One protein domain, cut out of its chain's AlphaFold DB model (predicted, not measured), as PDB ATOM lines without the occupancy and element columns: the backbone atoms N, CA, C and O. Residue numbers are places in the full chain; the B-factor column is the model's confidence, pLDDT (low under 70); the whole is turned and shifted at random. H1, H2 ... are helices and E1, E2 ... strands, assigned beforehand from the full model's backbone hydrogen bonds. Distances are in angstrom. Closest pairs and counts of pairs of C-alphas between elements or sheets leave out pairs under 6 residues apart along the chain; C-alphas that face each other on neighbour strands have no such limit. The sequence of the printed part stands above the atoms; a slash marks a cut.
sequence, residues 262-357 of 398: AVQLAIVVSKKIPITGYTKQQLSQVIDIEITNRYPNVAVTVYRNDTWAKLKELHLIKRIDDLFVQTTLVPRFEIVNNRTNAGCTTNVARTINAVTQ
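What this domain is: This is residues 262 to 357 of the 398 residues of an uncharacterized protein of Secundilactobacillus pentosiphilus (UniProt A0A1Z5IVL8). Three helices crossed over one another, H1, H2 and H3, each touching the other two, make a small body with their centres in a triangle, and two strand hairpins reach from it in opposite directions: the short E1 and E2 on one side, and the longer E3 and E4, rooted beside H1, as an arm on the other. After E4 the printed part runs away from the helices to a last short turn of helix, H4. The printed part has 96 residues, with four named helices and four named strands in the order H1 H2 H3 E1 E2 E3 E4 H4; each sheet is one antiparallel pair, and the class is mixed, helices and strands. The whole is compact by its radius of gyration of the C-alphas, 14.3 A, yet flat in outline, with spans of 48 by 39 by 19 A.

Where its parts are: H1, residues 262 to 270, begins at C-alpha 262 at (215.741, 274.792, 180.372) and is 12.0 A long. H2, residues 280 to 294, is 21.2 A long, and H3, residues 300 to 313, is 19.7 A long. E1 is residues 317 to 320 and E2 residues 323 to 326. E3, residues 333 to 339, begins at C-alpha 333 at (216.457, 268.666, 192.485) and is 19.0 A long; E4, residues 345 to 351, is 18.7 A long. H4, residues 354 to 357, ends at C-alpha 357 at (212.706, 264.511, 205.154).

How they stand to each other: H1 touches H3, the closest C-alphas being those of Ala 262 and Thr 307, 4.8 A apart; their lines are about perpendicular at 73 degrees, only just beyond steep. Residues 286 to 291 of H2 touch H1, closest at the C-alphas of Val 269 and Ile 287, 6.3 A, at a steep tilt of 59 degrees, opposite ways. H2 touches H3, closest at the C-alphas of Asp 288 and Val 300, 6.3 A, at a steep tilt of 65 degrees, opposite ways. In H1, H2 and H3 every O i to N i+4 pair is within hydrogen-bond range; H4 is too short for such a pair. The closest C-alphas of H2 and E2 are those of Lys 280 and Phe 324, 7.1 A. In the hairpin E1 and E2, N 318 and O 325 are 3.0 A apart, within hydrogen-bond range. The closest C-alphas of H1 and E4 are those of Gln 264 and Ala 349, 6.0 A. In the hairpin E3 and E4, N 336 and O 348 are 2.9 A apart, within hydrogen-bond range. E2 and E3 are apart, and H4 is apart from H1, H2 and H3.

The domain as a whole: The two C-alphas farthest apart are those of Asp 321 and Ala 342, 48.7 A. The printed part has no cut and no long link. Its mean pLDDT is 79.8, and residues 337 to 357 are under 70.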
ATOM      1  N   ALA A 262     214.283 274.821 180.234       84.56
ATOM      2  CA  ALA A 262     215.741 274.792 180.372       84.56
ATOM      3  C   ALA A 262     216.204 274.342 181.770       84.56
ATOM      4  O   ALA A 262     217.190 273.623 181.886       84.56
ATOM      5  N   VAL A 263     215.468 274.692 182.833       85.75
ATOM      6  CA  VAL A 263     215.778 274.221 184.195       85.75
ATOM      7  C   VAL A 263     215.514 272.722 184.319       85.75
ATOM      8  O   VAL A 263     216.330 271.993 184.875       85.75
ATOM      9  N   GLN A 264     214.410 272.238 183.748       85.88
ATOM     10  CA  GLN A 264     214.111 270.803 183.727       85.88
ATOM     11  C   GLN A 264     215.188 270.023 182.966       85.88
ATOM     12  O   GLN A 264     215.659 268.998 183.450       85.88
ATOM     13  N   LEU A 265     215.618 270.529 181.806       88.44
ATOM     14  CA  LEU A 265     216.721 269.937 181.045       88.44
ATOM     15  C   LEU A 265     218.019 269.932 181.848       88.44
ATOM     16  O   LEU A 265     218.663 268.892 181.919       88.44
ATOM     17  N   ALA A 266     218.369 271.039 182.505       90.56
ATOM     18  CA  ALA A 266     219.574 271.124 183.326       90.56
ATOM     19  C   ALA A 266     219.579 270.072 184.449       90.56
ATOM     20  O   ALA A 266     220.582 269.392 184.640       90.56
ATOM     21  N   ILE A 267     218.448 269.872 185.133       89.75
ATOM     22  CA  ILE A 267     218.307 268.853 186.189       89.75
ATOM     23  C   ILE A 267     218.441 267.430 185.628       89.75
ATOM     24  O   ILE A 267     219.014 266.556 186.273       89.75
ATOM     25  N   VAL A 268     217.898 267.161 184.440       90.69
ATOM     26  CA  VAL A 268     218.005 265.831 183.818       90.69
ATOM     27  C   VAL A 268     219.430 265.560 183.358       90.69
ATOM     28  O   VAL A 268     219.958 264.479 183.601       90.69
ATOM     29  N   VAL A 269     220.043 266.539 182.692       93.12
ATOM     30  CA  VAL A 269     221.407 266.438 182.178       93.12
ATOM     31  C   VAL A 269     222.389 266.258 183.329       93.12
ATOM     32  O   VAL A 269     223.241 265.381 183.239       93.12
ATOM     33  N   SER A 270     222.254 267.013 184.426       93.12
ATOM     34  CA  SER A 270     223.177 266.911 185.563       93.12
ATOM     35  C   SER A 270     223.196 265.513 186.183       93.12
ATOM     36  O   SER A 270     224.270 265.003 186.483       93.12
ATOM     37  N   LYS A 271     222.039 264.844 186.267       92.06
ATOM     38  CA  LYS A 271     221.915 263.457 186.753       92.06
ATOM     39  C   LYS A 271     222.546 262.407 185.834       92.06
ATOM     40  O   LYS A 271     222.721 261.268 186.254       92.06
ATOM     41  N   LYS A 272     222.848 262.757 184.582       92.06
ATOM     42  CA  LYS A 272     223.505 261.870 183.610       92.06
ATOM     43  C   LYS A 272     225.023 262.044 183.565       92.06
ATOM     44  O   LYS A 272     225.686 261.271 182.880       92.06
ATOM     45  N   ILE A 273     225.576 263.043 184.256       92.56
ATOM     46  CA  ILE A 273     227.021 263.278 184.273       92.56
ATOM     47  C   ILE A 273     227.687 262.181 185.118       92.56
ATOM     48  O   ILE A 273     227.348 262.033 186.293       92.56
ATOM     49  N   PRO A 274     228.631 261.406 184.557       90.19
ATOM     50  CA  PRO A 274     229.331 260.370 185.299       90.19
ATOM     51  C   PRO A 274     230.267 260.989 186.338       90.19
ATOM     52  O   PRO A 274     230.679 262.143 186.225       90.19
ATOM     53  N   ILE A 275     230.674 260.187 187.323       85.38
ATOM     54  CA  ILE A 275     231.617 260.608 188.374       85.38
ATOM     55  C   ILE A 275     232.949 261.085 187.767       85.38
ATOM     56  O   ILE A 275     233.538 262.042 188.256       85.38
ATOM     57  N   THR A 276     233.386 260.470 186.664       88.38
ATOM     58  CA  THR A 276     234.596 260.858 185.918       88.38
ATOM     59  C   THR A 276     234.472 262.206 185.203       88.38
ATOM     60  O   THR A 276     235.477 262.748 184.764       88.38
ATOM     61  N   GLY A 277     233.258 262.741 185.063       92.25
ATOM     62  CA  GLY A 277     232.977 263.984 184.357       92.25
ATOM     63  C   GLY A 277     232.927 263.858 182.836       92.25
ATOM     64  O   GLY A 277     233.238 262.820 182.250       92.25
ATOM     65  N   TYR A 278     232.505 264.951 182.203       95.06
ATOM     66  CA  TYR A 278     232.446 265.111 180.752       95.06
ATOM     67  C   TYR A 278     233.263 266.310 180.289       95.06
ATOM     68  O   TYR A 278     233.259 267.360 180.929       95.06
ATOM     69  N   THR A 279     233.884 266.213 179.114       95.81
ATOM     70  CA  THR A 279     234.419 267.398 178.431       95.81
ATOM     71  C   THR A 279     233.280 268.324 177.990       95.81
ATOM     72  O   THR A 279     232.119 267.921 177.873       95.81
ATOM     73  N   LYS A 280     233.602 269.583 177.666       93.31
ATOM     74  CA  LYS A 280     232.614 270.552 177.151       93.31
ATOM     75  C   LYS A 280     231.840 270.027 175.931       93.31
ATOM     76  O   LYS A 280     230.639 270.280 175.814       93.31
ATOM     77  N   GLN A 281     232.521 269.323 175.026       93.81
ATOM     78  CA  GLN A 281     231.912 268.758 173.819       93.81
ATOM     79  C   GLN A 281     230.966 267.604 174.163       93.81
ATOM     80  O   GLN A 281     229.820 267.622 173.723       93.81
ATOM     81  N   GLN A 282     231.405 266.669 175.010       94.50
ATOM     82  CA  GLN A 282     230.579 265.545 175.465       94.50
ATOM     83  C   GLN A 282     229.322 266.030 176.196       94.50
ATOM     84  O   GLN A 282     228.217 265.596 175.887       94.50
ATOM     85  N   LEU A 283     229.467 266.995 177.108       93.81
ATOM     86  CA  LEU A 283     228.325 267.555 177.827       93.81
ATOM     87  C   LEU A 283     227.355 268.275 176.877       93.81
ATOM     88  O   LEU A 283     226.144 268.145 177.022       93.81
ATOM     89  N   SER A 284     227.866 268.977 175.860       93.25
ATOM     90  CA  SER A 284     227.014 269.614 174.845       93.25
ATOM     91  C   SER A 284     226.239 268.590 174.012       93.25
ATOM     92  O   SER A 284     225.055 268.794 173.766       93.25
ATOM     93  N   GLN A 285     226.860 267.464 173.648       93.38
ATOM     94  CA  GLN A 285     226.177 266.367 172.952       93.38
ATOM     95  C   GLN A 285     225.065 265.753 173.810       93.38
ATOM     96  O   GLN A 285     223.966 265.517 173.318       93.38
ATOM     97  N   VAL A 286     225.314 265.541 175.108       93.38
ATOM     98  CA  VAL A 286     224.290 265.033 176.038       93.38
ATOM     99  C   VAL A 286     223.116 266.008 176.154       93.38
ATOM    100  O   VAL A 286     221.964 265.577 176.149       93.38
ATOM    101  N   ILE A 287     223.387 267.316 176.210       92.25
ATOM    102  CA  ILE A 287     222.343 268.349 176.203       92.25
ATOM    103  C   ILE A 287     221.502 268.258 174.922       92.25
ATOM    104  O   ILE A 287     220.276 268.253 175.005       92.25
ATOM    105  N   ASP A 288     222.134 268.135 173.756       91.56
ATOM    106  CA  ASP A 288     221.433 268.055 172.467       91.56
ATOM    107  C   ASP A 288     220.532 266.827 172.357       91.56
ATOM    108  O   ASP A 288     219.388 266.921 171.896       91.56
ATOM    109  N   ILE A 289     221.033 265.682 172.825       91.44
ATOM    110  CA  ILE A 289     220.276 264.433 172.892       91.44
ATOM    111  C   ILE A 289     219.048 264.621 173.791       91.44
ATOM    112  O   ILE A 289     217.935 264.282 173.391       91.44
ATOM    113  N   GLU A 290     219.204 265.215 174.978       90.19
ATOM    114  CA  GLU A 290     218.078 265.432 175.895       90.19
ATOM    115  C   GLU A 290     217.060 266.456 175.389       90.19
ATOM    116  O   GLU A 290     215.859 266.279 175.617       90.19
ATOM    117  N   ILE A 291     217.503 267.497 174.677       88.25
ATOM    118  CA  ILE A 291     216.595 268.445 174.023       88.25
ATOM    119  C   ILE A 291     215.762 267.714 172.972       88.25
ATOM    120  O   ILE A 291     214.538 267.816 173.000       88.25
ATOM    121  N   THR A 292     216.406 266.938 172.098       87.50
ATOM    122  CA  THR A 292     215.730 266.203 171.017       87.50
ATOM    123  C   THR A 292     214.733 265.187 171.573       87.50
ATOM    124  O   THR A 292     213.598 265.109 171.107       87.50
ATOM    125  N   ASN A 293     215.116 264.464 172.629       87.25
ATOM    126  CA  ASN A 293     214.271 263.446 173.256       87.25
ATOM    127  C   ASN A 293     213.029 264.031 173.943       87.25
ATOM    128  O   ASN A 293     211.978 263.394 173.964       87.25
ATOM    129  N   ARG A 294     213.138 265.219 174.551       83.31
ATOM    130  CA  ARG A 294     212.054 265.810 175.363       83.31
ATOM    131  C   ARG A 294     211.240 266.859 174.618       83.31
ATOM    132  O   ARG A 294     210.076 267.074 174.953       83.31
ATOM    133  N   TYR A 295     211.840 267.517 173.631       83.31
ATOM    134  CA  TYR A 295     211.258 268.626 172.884       83.31
ATOM    135  C   TYR A 295     211.600 268.516 171.385       83.31
ATOM    136  O   TYR A 295     212.332 269.356 170.861       83.31
ATOM    137  N   PRO A 296     211.043 267.522 170.668       76.56
ATOM    138  CA  PRO A 296     211.428 267.217 169.284       76.56
ATOM    139  C   PRO A 296     211.159 268.350 168.275       76.56
ATOM    140  O   PRO A 296     211.776 268.384 167.218       76.56
ATOM    141  N   ASN A 297     210.286 269.310 168.606       78.00
ATOM    142  CA  ASN A 297     209.879 270.407 167.715       78.00
ATOM    143  C   ASN A 297     210.542 271.755 168.056       78.00
ATOM    144  O   ASN A 297     209.986 272.814 167.763       78.00
ATOM    145  N   VAL A 298     211.681 271.745 168.751       74.94
ATOM    146  CA  VAL A 298     212.319 272.955 169.287       74.94
ATOM    147  C   VAL A 298     213.732 273.130 168.730       74.94
ATOM    148  O   VAL A 298     214.489 272.173 168.615       74.94
ATOM    149  N   ALA A 299     214.110 274.375 168.419       75.25
ATOM    150  CA  ALA A 299     215.455 274.709 167.960       75.25
ATOM    151  C   ALA A 299     216.510 274.396 169.040       75.25
ATOM    152  O   ALA A 299     216.613 275.092 170.057       75.25
ATOM    153  N   VAL A 300     217.320 273.362 168.787       76.69
ATOM    154  CA  VAL A 300     218.316 272.818 169.728       76.69
ATOM    155  C   VAL A 300     219.306 273.883 170.205       76.69
ATOM    156  O   VAL A 300     219.599 273.968 171.394       76.69
ATOM    157  N   THR A 301     219.773 274.754 169.309       74.44
ATOM    158  CA  THR A 301     220.823 275.739 169.613       74.44
ATOM    159  C   THR A 301     220.424 276.743 170.698       74.44
ATOM    160  O   THR A 301     221.237 277.044 171.570       74.44
ATOM    161  N   VAL A 302     219.179 277.235 170.685       71.81
ATOM    162  CA  VAL A 302     218.689 278.208 171.683       71.81
ATOM    163  C   VAL A 302     218.589 277.540 173.055       71.81
ATOM    164  O   VAL A 302     219.148 278.021 174.037       71.81
ATOM    165  N   TYR A 303     217.983 276.354 173.099       80.88
ATOM    166  CA  TYR A 303     217.781 275.618 174.346       80.88
ATOM    167  C   TYR A 303     219.082 275.075 174.937       80.88
ATOM    168  O   TYR A 303     219.180 274.937 176.157       80.88
ATOM    169  N   ARG A 304     220.098 274.802 174.111       88.62
ATOM    170  CA  ARG A 304     221.427 274.391 174.577       88.62
ATOM    171  C   ARG A 304     222.074 275.483 175.423       88.62
ATOM    172  O   ARG A 304     222.557 275.191 176.516       88.62
ATOM    173  N   ASN A 305     222.078 276.723 174.935       88.38
ATOM    174  CA  ASN A 305     222.686 277.850 175.644       88.38
ATOM    175  C   ASN A 305     221.957 278.133 176.960       88.38
ATOM    176  O   ASN A 305     222.605 278.264 178.000       88.38
ATOM    177  N   ASP A 306     220.623 278.115 176.937       88.19
ATOM    178  CA  ASP A 306     219.810 278.296 178.142       88.19
ATOM    179  C   ASP A 306     220.040 277.169 179.157       88.19
ATOM    180  O   ASP A 306     220.177 277.418 180.354       88.19
ATOM    181  N   THR A 307     220.141 275.918 178.694       90.06
ATOM    182  CA  THR A 307     220.428 274.762 179.561       90.06
ATOM    183  C   THR A 307     221.813 274.884 180.195       90.06
ATOM    184  O   THR A 307     221.956 274.674 181.398       90.06
ATOM    185  N   TRP A 308     222.828 275.292 179.428       92.69
ATOM    186  CA  TRP A 308     224.167 275.575 179.951       92.69
ATOM    187  C   TRP A 308     224.168 276.682 181.003       92.69
ATOM    188  O   TRP A 308     224.833 276.544 182.034       92.69
ATOM    189  N   ALA A 309     223.434 277.768 180.757       89.00
ATOM    190  CA  ALA A 309     223.290 278.855 181.714       89.00
ATOM    191  C   ALA A 309     222.649 278.349 183.013       89.00
ATOM    192  O   ALA A 309     223.192 278.589 184.090       89.00
ATOM    193  N   LYS A 310     221.573 277.554 182.922       91.12
ATOM    194  CA  LYS A 310     220.887 276.991 184.095       91.12
ATOM    195  C   LYS A 310     221.702 275.947 184.858       91.12
ATOM    196  O   LYS A 310     221.631 275.932 186.083       91.12
ATOM    197  N   LEU A 311     222.513 275.127 184.185       92.75
ATOM    198  CA  LEU A 311     223.447 274.208 184.852       92.75
ATOM    199  C   LEU A 311     224.432 274.960 185.762       92.75
ATOM    200  O   LEU A 311     224.743 274.483 186.854       92.75
ATOM    201  N   LYS A 312     224.902 276.136 185.323       91.44
ATOM    202  CA  LYS A 312     225.808 276.994 186.100       91.44
ATOM    203  C   LYS A 312     225.078 277.785 187.182       91.44
ATOM    204  O   LYS A 312     225.523 277.777 188.320       91.44
ATOM    205  N   GLU A 313     223.967 278.430 186.834       87.81
ATOM    206  CA  GLU A 313     223.158 279.253 187.749       87.81
ATOM    207  C   GLU A 313     222.680 278.463 188.970       87.81
ATOM    208  O   GLU A 313     222.728 278.961 190.087       87.81
ATOM    209  N   LEU A 314     222.250 277.216 188.764       88.12
ATOM    210  CA  LEU A 314     221.787 276.332 189.837       88.12
ATOM    211  C   LEU A 314     222.921 275.519 190.474       88.12
ATOM    212  O   LEU A 314     222.652 274.623 191.271       88.12
ATOM    213  N   HIS A 315     224.173 275.795 190.095       90.62
ATOM    214  CA  HIS A 315     225.356 275.097 190.585       90.62
ATOM    215  C   HIS A 315     225.239 273.565 190.506       90.62
ATOM    216  O   HIS A 315     225.681 272.858 191.406       90.62
ATOM    217  N   LEU A 316     224.648 273.035 189.430       92.38
ATOM    218  CA  LEU A 316     224.484 271.590 189.213       92.38
ATOM    219  C   LEU A 316     225.757 270.926 188.678       92.38
ATOM    220  O   LEU A 316     225.894 269.704 188.724       92.38
ATOM    221  N   ILE A 317     226.673 271.737 188.148       94.00
ATOM    222  CA  ILE A 317     227.970 271.306 187.634       94.00
ATOM    223  C   ILE A 317     229.087 272.152 188.230       94.00
ATOM    224  O   ILE A 317     228.916 273.345 188.488       94.00
ATOM    225  N   LYS A 318     230.258 271.541 188.380       91.50
ATOM    226  CA  LYS A 318     231.520 272.236 188.640       91.50
ATOM    227  C   LYS A 318     232.573 271.776 187.642       91.50
ATOM    228  O   LYS A 318     232.476 270.684 187.085       91.50
ATOM    229  N   ARG A 319     233.557 272.638 187.393       91.88
ATOM    230  CA  ARG A 319     234.692 272.330 186.525       91.88
ATOM    231  C   ARG A 319     235.864 271.878 187.391       91.88
ATOM    232  O   ARG A 319     236.255 272.616 188.289       91.88
ATOM    233  N   ILE A 320     236.393 270.696 187.104       89.50
ATOM    234  CA  ILE A 320     237.653 270.180 187.644       89.50
ATOM    235  C   ILE A 320     238.554 269.965 186.434       89.50
ATOM    236  O   ILE A 320     238.206 269.191 185.542       89.50
ATOM    237  N   ASP A 321     239.648 270.720 186.362       88.94
ATOM    238  CA  ASP A 321     240.518 270.796 185.187       88.94
ATOM    239  C   ASP A 321     239.716 271.103 183.906       88.94
ATOM    240  O   ASP A 321     239.109 272.171 183.789       88.94
ATOM    241  N   ASP A 322     239.644 270.167 182.959       91.31
ATOM    242  CA  ASP A 322     238.893 270.302 181.702       91.31
ATOM    243  C   ASP A 322     237.582 269.506 181.663       91.31
ATOM    244  O   ASP A 322     236.914 269.425 180.624       91.31
ATOM    245  N   LEU A 323     237.178 268.955 182.808       94.19
ATOM    246  CA  LEU A 323     235.999 268.114 182.945       94.19
ATOM    247  C   LEU A 323     234.920 268.803 183.782       94.19
ATOM    248  O   LEU A 323     235.178 269.473 184.781       94.19
ATOM    249  N   PHE A 324     233.675 268.625 183.358       94.56
ATOM    250  CA  PHE A 324     232.484 269.015 184.092       94.56
ATOM    251  C   PHE A 324     231.957 267.808 184.851       94.56
ATOM    252  O   PHE A 324     231.583 266.805 184.241       94.56
ATOM    253  N   VAL A 325     231.910 267.923 186.173       94.06
ATOM    254  CA  VAL A 325     231.373 266.902 187.077       94.06
ATOM    255  C   VAL A 325     230.107 267.416 187.754       94.06
ATOM    256  O   VAL A 325     229.908 268.630 187.886       94.06
ATOM    257  N   GLN A 326     229.253 266.495 188.194       92.81
ATOM    258  CA  GLN A 326     228.095 266.830 189.022       92.81
ATOM    259  C   GLN A 326     228.520 267.382 190.392       92.81
ATOM    260  O   GLN A 326     229.558 267.002 190.939       92.81
ATOM    261  N   THR A 327     227.713 268.280 190.950       91.38
ATOM    262  CA  THR A 327     227.879 268.779 192.324       91.38
ATOM    263  C   THR A 327     227.049 267.969 193.316       91.38
ATOM    264  O   THR A 327     226.120 267.251 192.939       91.38
ATOM    265  N   THR A 328     227.333 268.138 194.609       89.44
ATOM    266  CA  THR A 328     226.557 267.540 195.710       89.44
ATOM    267  C   THR A 328     225.125 268.081 195.805       89.44
ATOM    268  O   THR A 328     224.299 267.518 196.513       89.44
ATOM    269  N   LEU A 329     224.787 269.139 195.057       89.44
ATOM    270  CA  LEU A 329     223.437 269.698 195.003       89.44
ATOM    271  C   LEU A 329     222.494 268.950 194.056       89.44
ATOM    272  O   LEU A 329     221.282 269.114 194.170       89.44
ATOM    273  N   VAL A 330     222.998 268.145 193.115       89.44
ATOM    274  CA  VAL A 330     222.155 267.462 192.114       89.44
ATOM    275  C   VAL A 330     221.008 266.636 192.735       89.44
ATOM    276  O   VAL A 330     219.881 266.751 192.237       89.44
ATOM    277  N   PRO A 331     221.212 265.872 193.831       86.69
ATOM    278  CA  PRO A 331     220.136 265.136 194.501       86.69
ATOM    279  C   PRO A 331     219.011 266.022 195.052       86.69
ATOM    280  O   PRO A 331     217.880 265.558 195.183       86.69
ATOM    281  N   ARG A 332     219.285 267.307 195.321       85.19
ATOM    282  CA  ARG A 332     218.303 268.269 195.839       85.19
ATOM    283  C   ARG A 332     217.198 268.591 194.830       85.19
ATOM    284  O   ARG A 332     216.152 269.110 195.215       85.19
ATOM    285  N   PHE A 333     217.400 268.310 193.543       84.62
ATOM    286  CA  PHE A 333     216.457 268.666 192.485       84.62
ATOM    287  C   PHE A 333     215.694 267.454 191.945       84.62
ATOM    288  O   PHE A 333     216.268 266.444 191.528       84.62
ATOM    289  N   GLU A 334     214.374 267.590 191.855       81.44
ATOM    290  CA  GLU A 334     213.475 266.591 191.284       81.44
ATOM    291  C   GLU A 334     212.512 267.229 190.278       81.44
ATOM    292  O   GLU A 334     212.167 268.407 190.372       81.44
ATOM    293  N   ILE A 335     212.080 266.446 189.287       78.62
ATOM    294  CA  ILE A 335     211.021 266.837 188.356       78.62
ATOM    295  C   ILE A 335     209.764 266.081 188.760       78.62
ATOM    296  O   ILE A 335     209.732 264.856 188.690       78.62
ATOM    297  N   VAL A 336     208.738 266.823 189.168       73.81
ATOM    298  CA  VAL A 336     207.454 266.276 189.606       73.81
ATOM    299  C   VAL A 336     206.381 266.639 188.584       73.81
ATOM    300  O   VAL A 336     206.303 267.780 188.125       73.81
ATOM    301  N   ASN A 337     205.525 265.678 188.248       67.44
ATOM    302  CA  ASN A 337     204.394 265.900 187.350       67.44
ATOM    303  C   ASN A 337     203.200 266.386 188.177       67.44
ATOM    304  O   ASN A 337     202.556 265.595 188.866       67.44
ATOM    305  N   ASN A 338     202.883 267.678 188.115       57.31
ATOM    306  CA  ASN A 338     201.684 268.198 188.761       57.31
ATOM    307  C   ASN A 338     200.478 267.984 187.840       57.31
ATOM    308  O   ASN A 338     200.434 268.490 186.717       57.31
ATOM    309  N   ARG A 339     199.472 267.247 188.324       46.12
ATOM    310  CA  ARG A 339     198.136 267.249 187.716       46.12
ATOM    311  C   ARG A 339     197.413 268.508 188.177       46.12
ATOM    312  O   ARG A 339     197.195 268.689 189.371       46.12
ATOM    313  N   THR A 340     197.061 269.384 187.244       46.81
ATOM    314  CA  THR A 340     196.138 270.488 187.539       46.81
ATOM    315  C   THR A 340     194.696 269.971 187.541       46.81
ATOM    316  O   THR A 340     194.387 269.001 186.847       46.81
ATOM    317  N   ASN A 341     193.796 270.628 188.286       40.22
ATOM    318  CA  ASN A 341     192.366 270.269 188.371       40.22
ATOM    319  C   ASN A 341     191.639 270.273 187.006       40.22
ATOM    320  O   ASN A 341     190.520 269.786 186.911       40.22
ATOM    321  N   ALA A 342     192.279 270.791 185.952       45.34
ATOM    322  CA  ALA A 342     191.794 270.807 184.573       45.34
ATOM    323  C   ALA A 342     192.269 269.605 183.722       45.34
ATOM    324  O   ALA A 342     192.131 269.625 182.504       45.34
ATOM    325  N   GLY A 343     192.888 268.579 184.320       36.75
ATOM    326  CA  GLY A 343     193.366 267.391 183.594       36.75
ATOM    327  C   GLY A 343     194.659 267.594 182.791       36.75
ATOM    328  O   GLY A 343     195.165 266.642 182.205       36.75
ATOM    329  N   CYS A 344     195.244 268.797 182.803       34.34
ATOM    330  CA  CYS A 344     196.525 269.083 182.158       34.34
ATOM    331  C   CYS A 344     197.690 268.752 183.111       34.34
ATOM    332  O   CYS A 344     197.776 269.294 184.221       34.34
ATOM    333  N   THR A 345     198.572 267.839 182.699       44.19
ATOM    334  CA  THR A 345     199.819 267.503 183.405       44.19
ATOM    335  C   THR A 345     200.923 268.475 183.018       44.19
ATOM    336  O   THR A 345     201.307 268.535 181.851       44.19
ATOM    337  N   THR A 346     201.475 269.194 183.993       51.06
ATOM    338  CA  THR A 346     202.671 270.021 183.803       51.06
ATOM    339  C   THR A 346     203.829 269.466 184.623       51.06
ATOM    340  O   THR A 346     203.700 269.183 185.815       51.06
ATOM    341  N   ASN A 347     204.982 269.303 183.977       53.94
ATOM    342  CA  ASN A 347     206.213 268.936 184.669       53.94
ATOM    343  C   ASN A 347     206.753 270.189 185.355       53.94
ATOM    344  O   ASN A 347     206.877 271.236 184.718       53.94
ATOM    345  N   VAL A 348     207.062 270.093 186.643       55.53
ATOM    346  CA  VAL A 348     207.582 271.202 187.445       55.53
ATOM    347  C   VAL A 348     208.842 270.734 188.160       55.53
ATOM    348  O   VAL A 348     208.848 269.683 188.797       55.53
ATOM    349  N   ALA A 349     209.915 271.518 188.062       55.50
ATOM    350  CA  ALA A 349     211.107 271.285 188.861       55.50
ATOM    351  C   ALA A 349     210.850 271.748 190.301       55.50
ATOM    352  O   ALA A 349     210.392 272.872 190.531       55.50
ATOM    353  N   ARG A 350     211.147 270.885 191.272       60.50
ATOM    354  CA  ARG A 350     211.033 271.183 192.699       60.50
ATOM    355  C   ARG A 350     212.338 270.848 193.407       60.50
ATOM    356  O   ARG A 350     213.025 269.889 193.068       60.50
ATOM    357  N   THR A 351     212.648 271.645 194.417       59.22
ATOM    358  CA  THR A 351     213.723 271.371 195.361       59.22
ATOM    359  C   THR A 351     213.203 270.547 196.536       59.22
ATOM    360  O   THR A 351     212.180 270.892 197.136       59.22
ATOM    361  N   ILE A 352     213.893 269.457 196.856       61.75
ATOM    362  CA  ILE A 352     213.631 268.631 198.033       61.75
ATOM    363  C   ILE A 352     214.364 269.291 199.199       61.75
ATOM    364  O   ILE A 352     215.589 269.345 199.194       61.75
ATOM    365  N   ASN A 353     213.634 269.821 200.182       57.19
ATOM    366  CA  ASN A 353     214.274 270.352 201.383       57.19
ATOM    367  C   ASN A 353     214.587 269.192 202.333       57.19
ATOM    368  O   ASN A 353     213.680 268.413 202.662       57.19
ATOM    369  N   ALA A 354     215.822 269.113 202.833       48.28
ATOM    370  CA  ALA A 354     216.206 268.113 203.838       48.28
ATOM    371  C   ALA A 354     215.351 268.241 205.117       48.28
ATOM    372  O   ALA A 354     214.951 267.239 205.710       48.28
ATOM    373  N   VAL A 355     214.938 269.471 205.453       40.91
ATOM    374  CA  VAL A 355     214.040 269.779 206.582       40.91
ATOM    375  C   VAL A 355     212.707 269.022 206.481       40.91
ATOM    376  O   VAL A 355     212.136 268.632 207.494       40.91
ATOM    377  N   THR A 356     212.205 268.748 205.272       34.22
ATOM    378  CA  THR A 356     210.974 267.955 205.082       34.22
ATOM    379  C   THR A 356     211.184 266.443 205.165       34.22
ATOM    380  O   THR A 356     210.208 265.736 205.410       34.22
ATOM    381  N   GLN A 357     212.410 265.938 204.987       35.94
ATOM    382  CA  GLN A 357     212.706 264.511 205.154       35.94
ATOM    383  C   GLN A 357     212.907 264.139 206.629       35.94
ATOM    384  O   GLN A 357     212.440 263.081 207.042       35.94
TER     385      GLN A 357